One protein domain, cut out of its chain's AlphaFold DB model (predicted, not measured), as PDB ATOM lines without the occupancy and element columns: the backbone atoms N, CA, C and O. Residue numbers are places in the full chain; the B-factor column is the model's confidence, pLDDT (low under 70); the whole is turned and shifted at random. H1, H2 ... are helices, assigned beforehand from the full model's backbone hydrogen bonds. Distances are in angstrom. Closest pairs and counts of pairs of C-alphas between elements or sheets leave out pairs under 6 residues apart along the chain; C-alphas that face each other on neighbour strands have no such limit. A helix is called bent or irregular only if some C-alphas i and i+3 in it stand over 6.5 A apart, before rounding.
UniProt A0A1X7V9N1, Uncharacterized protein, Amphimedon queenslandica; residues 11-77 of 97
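AT A GLANCE: This is residues 11 to 77 of the 97 residues of an uncharacterized protein of Amphimedon queenslandica (UniProt A0A1X7V9N1). A zigzag: H3 and H4 make a V, and H1 stands away beyond short H2. There are 67 printed residues with four named helices: all helix. It is extended, radius of gyration of the C-alphas 18.4 A, spanning 52 by 29 by 16 A.

HOW THE PARTS SIT: Start at H1, residues 11 to 26, irregular, with C-alphas 17 and 20 7.1 A apart. Its residues 19 to 23 alone only just touch H2, residues 30 to 33: 3 pairs of C-alphas within 8 A, closest Met 23 and Cys 30, 7.1 A. In H3, residues 36 to 51, residues 44 to 49 alone touch H4, residues 58 to 73, opposite ways at a steep tilt of 56 degrees, closest C-alphas Glu 49 and Val 65, 6.1 A. Every O i to N i+4 pair is within hydrogen-bond range in H4, 9 of 12 in H1, 11 of 12 in H3.

IN THESE COORDINATES: Find C-alpha 11 at (24.782, -64.089, -14.005), where H1 begins; H4 ends at C-alpha 73, (11.486, -35.782, -2.886).

THE WHOLE: The printed part has no cut; no printed residue is under 70.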
ATOM      1  N   LYS A  11      25.981 -64.355 -14.810       89.44
ATOM      2  CA  LYS A  11      24.782 -64.089 -14.005       89.44
ATOM      3  C   LYS A  11      24.349 -65.297 -13.168       89.44
ATOM      4  O   LYS A  11      23.946 -65.111 -12.029       89.44
ATOM      5  N   LEU A  12      24.430 -66.512 -13.712       91.44
ATOM      6  CA  LEU A  12      24.072 -67.732 -12.985       91.44
ATOM      7  C   LEU A  12      25.087 -68.031 -11.878       91.44
ATOM      8  O   LEU A  12      24.675 -68.252 -10.748       91.44
ATOM      9  N   HIS A  13      26.388 -67.910 -12.163       90.62
ATOM     10  CA  HIS A  13      27.440 -68.056 -11.148       90.62
ATOM     11  C   HIS A  13      27.281 -67.048  -9.997       90.62
ATOM     12  O   HIS A  13      27.371 -67.409  -8.828       90.62
ATOM     13  N   MET A  14      26.967 -65.785 -10.310       91.25
ATOM     14  CA  MET A  14      26.688 -64.767  -9.290       91.25
ATOM     15  C   MET A  14      25.499 -65.148  -8.400       91.25
ATOM     16  O   MET A  14      25.550 -64.926  -7.190       91.25
ATOM     17  N   LEU A  15      24.440 -65.718  -8.983       91.88
ATOM     18  CA  LEU A  15      23.255 -66.148  -8.242       91.88
ATOM     19  C   LEU A  15      23.534 -67.352  -7.336       91.88
ATOM     20  O   LEU A  15      23.057 -67.365  -6.204       91.88
ATOM     21  N   GLU A  16      24.295 -68.327  -7.822       91.94
ATOM     22  CA  GLU A  16      24.584 -69.569  -7.105       91.94
ATOM     23  C   GLU A  16      25.607 -69.361  -5.978       91.94
ATOM     24  O   GLU A  16      25.325 -69.678  -4.821       91.94
ATOM     25  N   ASP A  17      26.746 -68.731  -6.280       93.62
ATOM     26  CA  ASP A  17      27.890 -68.714  -5.361       93.62
ATOM     27  C   ASP A  17      27.938 -67.471  -4.458       93.62
ATOM     28  O   ASP A  17      28.470 -67.522  -3.345       93.62
ATOM     29  N   HIS A  18      27.367 -66.337  -4.889       93.19
ATOM     30  CA  HIS A  18      27.608 -65.042  -4.227       93.19
ATOM     31  C   HIS A  18      26.399 -64.472  -3.480       93.19
ATOM     32  O   HIS A  18      26.573 -63.702  -2.528       93.19
ATOM     33  N   ILE A  19      25.170 -64.864  -3.831       93.44
ATOM     34  CA  ILE A  19      23.954 -64.302  -3.217       93.44
ATOM     35  C   ILE A  19      23.814 -64.674  -1.739       93.44
ATOM     36  O   ILE A  19      23.492 -63.811  -0.917       93.44
ATOM     37  N   VAL A  20      24.085 -65.924  -1.355       93.62
ATOM     38  CA  VAL A  20      23.970 -66.344   0.053       93.62
ATOM     39  C   VAL A  20      24.997 -65.629   0.948       93.62
ATOM     40  O   VAL A  20      24.583 -65.063   1.968       93.62
ATOM     41  N   PRO A  21      26.302 -65.576   0.603       95.31
ATOM     42  CA  PRO A  21      27.269 -64.754   1.333       95.31
ATOM     43  C   PRO A  21      26.869 -63.274   1.421       95.31
ATOM     44  O   PRO A  21      26.969 -62.674   2.494       95.31
ATOM     45  N   TRP A  22      26.366 -62.695   0.326       93.88
ATOM     46  CA  TRP A  22      25.901 -61.307   0.286       93.88
ATOM     47  C   TRP A  22      24.765 -61.046   1.280       93.88
ATOM     48  O   TRP A  22      24.873 -60.154   2.124       93.88
ATOM     49  N   MET A  23      23.693 -61.844   1.226       94.44
ATOM     50  CA  MET A  23      22.532 -61.678   2.108       94.44
ATOM     51  C   MET A  23      22.905 -61.863   3.580       94.44
ATOM     52  O   MET A  23      22.406 -61.142   4.443       94.44
ATOM     53  N   LYS A  24      23.820 -62.793   3.885       95.81
ATOM     54  CA  LYS A  24      24.335 -62.979   5.249       95.81
ATOM     55  C   LYS A  24      25.115 -61.759   5.746       95.81
ATOM     56  O   LYS A  24      24.979 -61.411   6.916       95.81
ATOM     57  N   ARG A  25      25.906 -61.115   4.880       95.88
ATOM     58  CA  ARG A  25      26.701 -59.924   5.217       95.88
ATOM     59  C   ARG A  25      25.830 -58.688   5.420       95.88
ATOM     60  O   ARG A  25      25.962 -58.018   6.436       95.88
ATOM     61  N   TRP A  26      24.955 -58.394   4.463       93.94
ATOM     62  CA  TRP A  26      24.237 -57.117   4.408       93.94
ATOM     63  C   TRP A  26      22.834 -57.164   5.007       93.94
ATOM     64  O   TRP A  26      22.240 -56.115   5.227       93.94
ATOM     65  N   ARG A  27      22.300 -58.365   5.274       94.69
ATOM     66  CA  ARG A  27      20.965 -58.592   5.864       94.69
ATOM     67  C   ARG A  27      19.807 -57.966   5.082       94.69
ATOM     68  O   ARG A  27      18.712 -57.823   5.613       94.69
ATOM     69  N   ILE A  28      20.037 -57.662   3.809       91.50
ATOM     70  CA  ILE A  28      19.037 -57.167   2.866       91.50
ATOM     71  C   ILE A  28      19.138 -57.942   1.552       91.50
ATOM     72  O   ILE A  28      20.190 -58.501   1.221       91.50
ATOM     73  N   GLY A  29      18.043 -57.975   0.792       89.06
ATOM     74  CA  GLY A  29      18.041 -58.552  -0.551       89.06
ATOM     75  C   GLY A  29      18.916 -57.736  -1.505       89.06
ATOM     76  O   GLY A  29      18.942 -56.509  -1.434       89.06
ATOM     77  N   CYS A  30      19.612 -58.400  -2.434       88.88
ATOM     78  CA  CYS A  30      20.464 -57.725  -3.422       88.88
ATOM     79  C   CYS A  30      19.690 -56.725  -4.298       88.88
ATOM     80  O   CYS A  30      20.249 -55.713  -4.704       88.88
ATOM     81  N   GLY A  31      18.388 -56.955  -4.521       87.06
ATOM     82  CA  GLY A  31      17.517 -56.034  -5.257       87.06
ATOM     83  C   GLY A  31      17.368 -54.657  -4.602       87.06
ATOM     84  O   GLY A  31      17.189 -53.672  -5.309       87.06
ATOM     85  N   CYS A  32      17.522 -54.552  -3.277       86.62
ATOM     86  CA  CYS A  32      17.487 -53.268  -2.570       86.62
ATOM     87  C   CYS A  32      18.715 -52.388  -2.859       86.62
ATOM     88  O   CYS A  32      18.664 -51.187  -2.619       86.62
ATOM     89  N   MET A  33      19.806 -52.976  -3.362       85.38
ATOM     90  CA  MET A  33      21.010 -52.266  -3.811       85.38
ATOM     91  C   MET A  33      21.182 -52.330  -5.338       85.38
ATOM     92  O   MET A  33      22.277 -52.110  -5.850       85.38
ATOM     93  N   GLY A  34      20.122 -52.688  -6.064       85.25
ATOM     94  CA  GLY A  34      20.143 -52.760  -7.518       85.25
ATOM     95  C   GLY A  34      20.078 -51.385  -8.187       85.25
ATOM     96  O   GLY A  34      19.787 -50.363  -7.568       85.25
ATOM     97  N   GLU A  35      20.282 -51.377  -9.499       91.44
ATOM     98  CA  GLU A  35      20.348 -50.159 -10.321       91.44
ATOM     99  C   GLU A  35      18.974 -49.526 -10.603       91.44
ATOM    100  O   GLU A  35      18.890 -48.390 -11.068       91.44
ATOM    101  N   GLN A  36      17.879 -50.213 -10.251       90.69
ATOM    102  CA  GLN A  36      16.509 -49.775 -10.537       90.69
ATOM    103  C   GLN A  36      16.189 -48.381  -9.963       90.69
ATOM    104  O   GLN A  36      15.435 -47.612 -10.561       90.69
ATOM    105  N   GLY A  37      16.779 -48.024  -8.815       89.75
ATOM    106  CA  GLY A  37      16.634 -46.684  -8.241       89.75
ATOM    107  C   GLY A  37      17.217 -45.590  -9.143       89.75
ATOM    108  O   GLY A  37      16.583 -44.555  -9.352       89.75
ATOM    109  N   ALA A  38      18.389 -45.835  -9.734       91.31
ATOM    110  CA  ALA A  38      19.034 -44.900 -10.652       91.31
ATOM    111  C   ALA A  38      18.255 -44.778 -11.971       91.31
ATOM    112  O   ALA A  38      18.013 -43.669 -12.449       91.31
ATOM    113  N   GLU A  39      17.777 -45.894 -12.525       94.69
ATOM    114  CA  GLU A  39      16.932 -45.894 -13.727       94.69
ATOM    115  C   GLU A  39      15.638 -45.087 -13.523       94.69
ATOM    116  O   GLU A  39      15.242 -44.290 -14.379       94.69
ATOM    117  N   SER A  40      15.001 -45.231 -12.355       91.31
ATOM    118  CA  SER A  40      13.813 -44.456 -11.988       91.31
ATOM    119  C   SER A  40      14.108 -42.954 -11.892       91.31
ATOM    120  O   SER A  40      13.336 -42.132 -12.402       91.31
ATOM    121  N   LEU A  41      15.253 -42.578 -11.310       92.31
ATOM    122  CA  LEU A  41      15.707 -41.187 -11.268       92.31
ATOM    123  C   LEU A  41      15.901 -40.621 -12.678       92.31
ATOM    124  O   LEU A  41      15.386 -39.540 -12.966       92.31
ATOM    125  N   HIS A  42      16.555 -41.355 -13.582       94.25
ATOM    126  CA  HIS A  42      16.707 -40.930 -14.976       94.25
ATOM    127  C   HIS A  42      15.357 -40.662 -15.650       94.25
ATOM    128  O   HIS A  42      15.174 -39.621 -16.285       94.25
ATOM    129  N   ALA A  43      14.378 -41.553 -15.473       92.81
ATOM    130  CA  ALA A  43      13.030 -41.345 -15.998       92.81
ATOM    131  C   ALA A  43      12.357 -40.090 -15.404       92.81
ATOM    132  O   ALA A  43      11.738 -39.310 -16.137       92.81
ATOM    133  N   SER A  44      12.515 -39.859 -14.095       92.06
ATOM    134  CA  SER A  44      11.996 -38.678 -13.391       92.06
ATOM    135  C   SER A  44      12.589 -37.371 -13.932       92.06
ATOM    136  O   SER A  44      11.851 -36.419 -14.219       92.06
ATOM    137  N   PHE A  45      13.906 -37.334 -14.153       93.44
ATOM    138  CA  PHE A  45      14.589 -36.176 -14.728       93.44
ATOM    139  C   PHE A  45      14.192 -35.932 -16.181       93.44
ATOM    140  O   PHE A  45      13.841 -34.804 -16.514       93.44
ATOM    141  N   ASN A  46      14.128 -36.971 -17.016       92.19
ATOM    142  CA  ASN A  46      13.687 -36.848 -18.408       92.19
ATOM    143  C   ASN A  46      12.262 -36.281 -18.514       92.19
ATOM    144  O   ASN A  46      11.967 -35.457 -19.381       92.19
ATOM    145  N   ASN A  47      11.360 -36.702 -17.625       90.19
ATOM    146  CA  ASN A  47      10.001 -36.161 -17.573       90.19
ATOM    147  C   ASN A  47       9.965 -34.713 -17.083       90.19
ATOM    148  O   ASN A  47       9.211 -33.907 -17.622       90.19
ATOM    149  N   THR A  48      10.784 -34.373 -16.090       89.06
ATOM    150  CA  THR A  48      10.864 -33.008 -15.562       89.06
ATOM    151  C   THR A  48      11.468 -32.061 -16.601       89.06
ATOM    152  O   THR A  48      10.905 -31.003 -16.857       89.06
ATOM    153  N   GLU A  49      12.542 -32.455 -17.288       91.81
ATOM    154  CA  GLU A  49      13.174 -31.643 -18.333       91.81
ATOM    155  C   GLU A  49      12.224 -31.368 -19.508       91.81
ATOM    156  O   GLU A  49      12.207 -30.254 -20.034       91.81
ATOM    157  N   ARG A  50      11.364 -32.332 -19.879       92.00
ATOM    158  CA  ARG A  50      10.339 -32.135 -20.922       92.00
ATOM    159  C   ARG A  50       9.437 -30.927 -20.646       92.00
ATOM    160  O   ARG A  50       9.117 -30.208 -21.592       92.00
ATOM    161  N   ALA A  51       9.075 -30.672 -19.389       90.44
ATOM    162  CA  ALA A  51       8.252 -29.520 -19.010       90.44
ATOM    163  C   ALA A  51       8.978 -28.175 -19.204       90.44
ATOM    164  O   ALA A  51       8.341 -27.154 -19.452       90.44
ATOM    165  N   TYR A  52      10.312 -28.180 -19.152       92.56
ATOM    166  CA  TYR A  52      11.161 -26.990 -19.249       92.56
ATOM    167  C   TYR A  52      11.928 -26.897 -20.577       92.56
ATOM    168  O   TYR A  52      12.822 -26.063 -20.724       92.56
ATOM    169  N   LYS A  53      11.568 -27.713 -21.578       91.25
ATOM    170  CA  LYS A  53      12.240 -27.787 -22.889       91.25
ATOM    171  C   LYS A  53      12.386 -26.427 -23.585       91.25
ATOM    172  O   LYS A  53      13.357 -26.215 -24.308       91.25
ATOM    173  N   ASN A  54      11.439 -25.516 -23.370       94.12
ATOM    174  CA  ASN A  54      11.414 -24.203 -24.020       94.12
ATOM    175  C   ASN A  54      12.365 -23.173 -23.377       94.12
ATOM    176  O   ASN A  54      12.541 -22.087 -23.927       94.12
ATOM    177  N   MET A  55      13.000 -23.496 -22.244       95.19
ATOM    178  CA  MET A  55      14.037 -22.651 -21.648       95.19
ATOM    179  C   MET A  55      15.310 -22.708 -22.499       95.19
ATOM    180  O   MET A  55      15.905 -23.777 -22.682       95.19
ATOM    181  N   ARG A  56      15.706 -21.547 -23.037       93.38
ATOM    182  CA  ARG A  56      16.875 -21.404 -23.920       93.38
ATOM    183  C   ARG A  56      18.190 -21.511 -23.155       93.38
ATOM    184  O   ARG A  56      19.106 -22.174 -23.634       93.38
ATOM    185  N   ASP A  57      18.266 -20.872 -21.987       96.62
ATOM    186  CA  ASP A  57      19.446 -20.955 -21.134       96.62
ATOM    187  C   ASP A  57      19.527 -22.330 -20.460       96.62
ATOM    188  O   ASP A  57      18.583 -22.794 -19.814       96.62
ATOM    189  N   ARG A  58      20.657 -23.013 -20.655       93.94
ATOM    190  CA  ARG A  58      20.846 -24.389 -20.179       93.94
ATOM    191  C   ARG A  58      21.119 -24.453 -18.681       93.94
ATOM    192  O   ARG A  58      20.732 -25.436 -18.052       93.94
ATOM    193  N   VAL A  59      21.785 -23.443 -18.124       96.19
ATOM    194  CA  VAL A  59      22.153 -23.402 -16.705       96.19
ATOM    195  C   VAL A  59      20.905 -23.148 -15.869       96.19
ATOM    196  O   VAL A  59      20.635 -23.890 -14.926       96.19
ATOM    197  N   ASP A  60      20.084 -22.185 -16.278       95.69
ATOM    198  CA  ASP A  60      18.798 -21.899 -15.652       95.69
ATOM    199  C   ASP A  60      17.841 -23.083 -15.783       95.69
ATOM    200  O   ASP A  60      17.178 -23.453 -14.810       95.69
ATOM    201  N   ARG A  61      17.802 -23.740 -16.952       95.19
ATOM    202  CA  ARG A  61      16.989 -24.951 -17.132       95.19
ATOM    203  C   ARG A  61      17.398 -26.041 -16.150       95.19
ATOM    204  O   ARG A  61      16.537 -26.612 -15.484       95.19
ATOM    205  N   LEU A  62      18.697 -26.312 -16.032       94.88
ATOM    206  CA  LEU A  62      19.205 -27.306 -15.092       94.88
ATOM    207  C   LEU A  62      18.861 -26.930 -13.645       94.88
ATOM    208  O   LEU A  62      18.394 -27.780 -12.888       94.88
ATOM    209  N   ARG A  63      19.023 -25.656 -13.272       96.12
ATOM    210  CA  ARG A  63      18.690 -25.152 -11.935       96.12
ATOM    211  C   ARG A  63      17.226 -25.406 -11.581       96.12
ATOM    212  O   ARG A  63      16.946 -25.932 -10.506       96.12
ATOM    213  N   VAL A  64      16.306 -25.079 -12.487       95.44
ATOM    214  CA  VAL A  64      14.864 -25.281 -12.280       95.44
ATOM    215  C   VAL A  64      14.512 -26.769 -12.219       95.44
ATOM    216  O   VAL A  64      13.740 -27.173 -11.352       95.44
ATOM    217  N   VAL A  65      15.106 -27.603 -13.080       95.44
ATOM    218  CA  VAL A  65      14.909 -29.062 -13.053       95.44
ATOM    219  C   VAL A  65      15.354 -29.656 -11.712       95.44
ATOM    220  O   VAL A  65      14.608 -30.433 -11.113       95.44
ATOM    221  N   LEU A  66      16.527 -29.258 -11.206       94.94
ATOM    222  CA  LEU A  66      17.043 -29.713  -9.913       94.94
ATOM    223  C   LEU A  66      16.166 -29.243  -8.749       94.94
ATOM    224  O   LEU A  66      15.834 -30.044  -7.876       94.94
ATOM    225  N   GLN A  67      15.744 -27.976  -8.750       94.75
ATOM    226  CA  GLN A  67      14.835 -27.445  -7.732       94.75
ATOM    227  C   GLN A  67      13.489 -28.177  -7.735       94.75
ATOM    228  O   GLN A  67      13.005 -28.575  -6.678       94.75
ATOM    229  N   ASN A  68      12.902 -28.416  -8.911       93.19
ATOM    230  CA  ASN A  68      11.635 -29.138  -9.029       93.19
ATOM    231  C   ASN A  68      11.751 -30.572  -8.499       93.19
ATOM    232  O   ASN A  68      10.895 -31.021  -7.737       93.19
ATOM    233  N   HIS A  69      12.826 -31.278  -8.866       92.69
ATOM    234  CA  HIS A  69      13.082 -32.620  -8.355       92.69
ATOM    235  C   HIS A  69      13.259 -32.617  -6.830       92.69
ATOM    236  O   HIS A  69      12.649 -33.439  -6.152       92.69
ATOM    237  N   HIS A  70      14.016 -31.658  -6.285       92.31
ATOM    238  CA  HIS A  70      14.205 -31.509  -4.844       92.31
ATOM    239  C   HIS A  70      12.872 -31.339  -4.102       92.31
ATOM    240  O   HIS A  70      12.611 -32.063  -3.145       92.31
ATOM    241  N   PHE A  71      11.983 -30.460  -4.575       91.44
ATOM    242  CA  PHE A  71      10.680 -30.265  -3.933       91.44
ATOM    243  C   PHE A  71       9.813 -31.524  -3.917       91.44
ATOM    244  O   PHE A  71       9.098 -31.735  -2.940       91.44
ATOM    245  N   LYS A  72       9.894 -32.366  -4.955       87.94
ATOM    246  CA  LYS A  72       9.142 -33.627  -5.036       87.94
ATOM    247  C   LYS A  72       9.617 -34.683  -4.042       87.94
ATOM    248  O   LYS A  72       8.797 -35.450  -3.556       87.94
ATOM    249  N   ILE A  73      10.920 -34.754  -3.775       89.62
ATOM    250  CA  ILE A  73      11.486 -35.782  -2.886       89.62
ATOM    251  C   ILE A  73      11.433 -35.390  -1.406       89.62
ATOM    252  O   ILE A  73      11.646 -36.241  -0.545       89.62
ATOM    253  N   LEU A  74      11.185 -34.115  -1.095       91.44
ATOM    254  CA  LEU A  74      11.072 -33.654   0.284       91.44
ATOM    255  C   LEU A  74       9.850 -34.303   0.962       91.44
ATOM    256  O   LEU A  74       8.721 -34.065   0.519       91.44
ATOM    257  N   PRO A  75      10.034 -35.039   2.079       90.19
ATOM    258  CA  PRO A  75       8.931 -35.715   2.767       90.19
ATOM    259  C   PRO A  75       7.822 -34.756   3.209       90.19
ATOM    260  O   PRO A  75       6.641 -35.092   3.160       90.19
ATOM    261  N   PHE A  76       8.202 -33.533   3.596       91.38
ATOM    262  CA  PHE A  76       7.259 -32.488   3.979       91.38
ATOM    263  C   PHE A  76       6.298 -32.144   2.834       91.38
ATOM    264  O   PHE A  76       5.087 -32.210   3.013       91.38
ATOM    265  N   THR A  77       6.816 -31.852   1.639       88.62
ATOM    266  CA  THR A  77       5.987 -31.545   0.465       88.62
ATOM    267  C   THR A  77       5.099 -32.723   0.081       88.62
ATOM    268  O   THR A  77       3.928 -32.529  -0.227       88.62
TER     269      THR A  77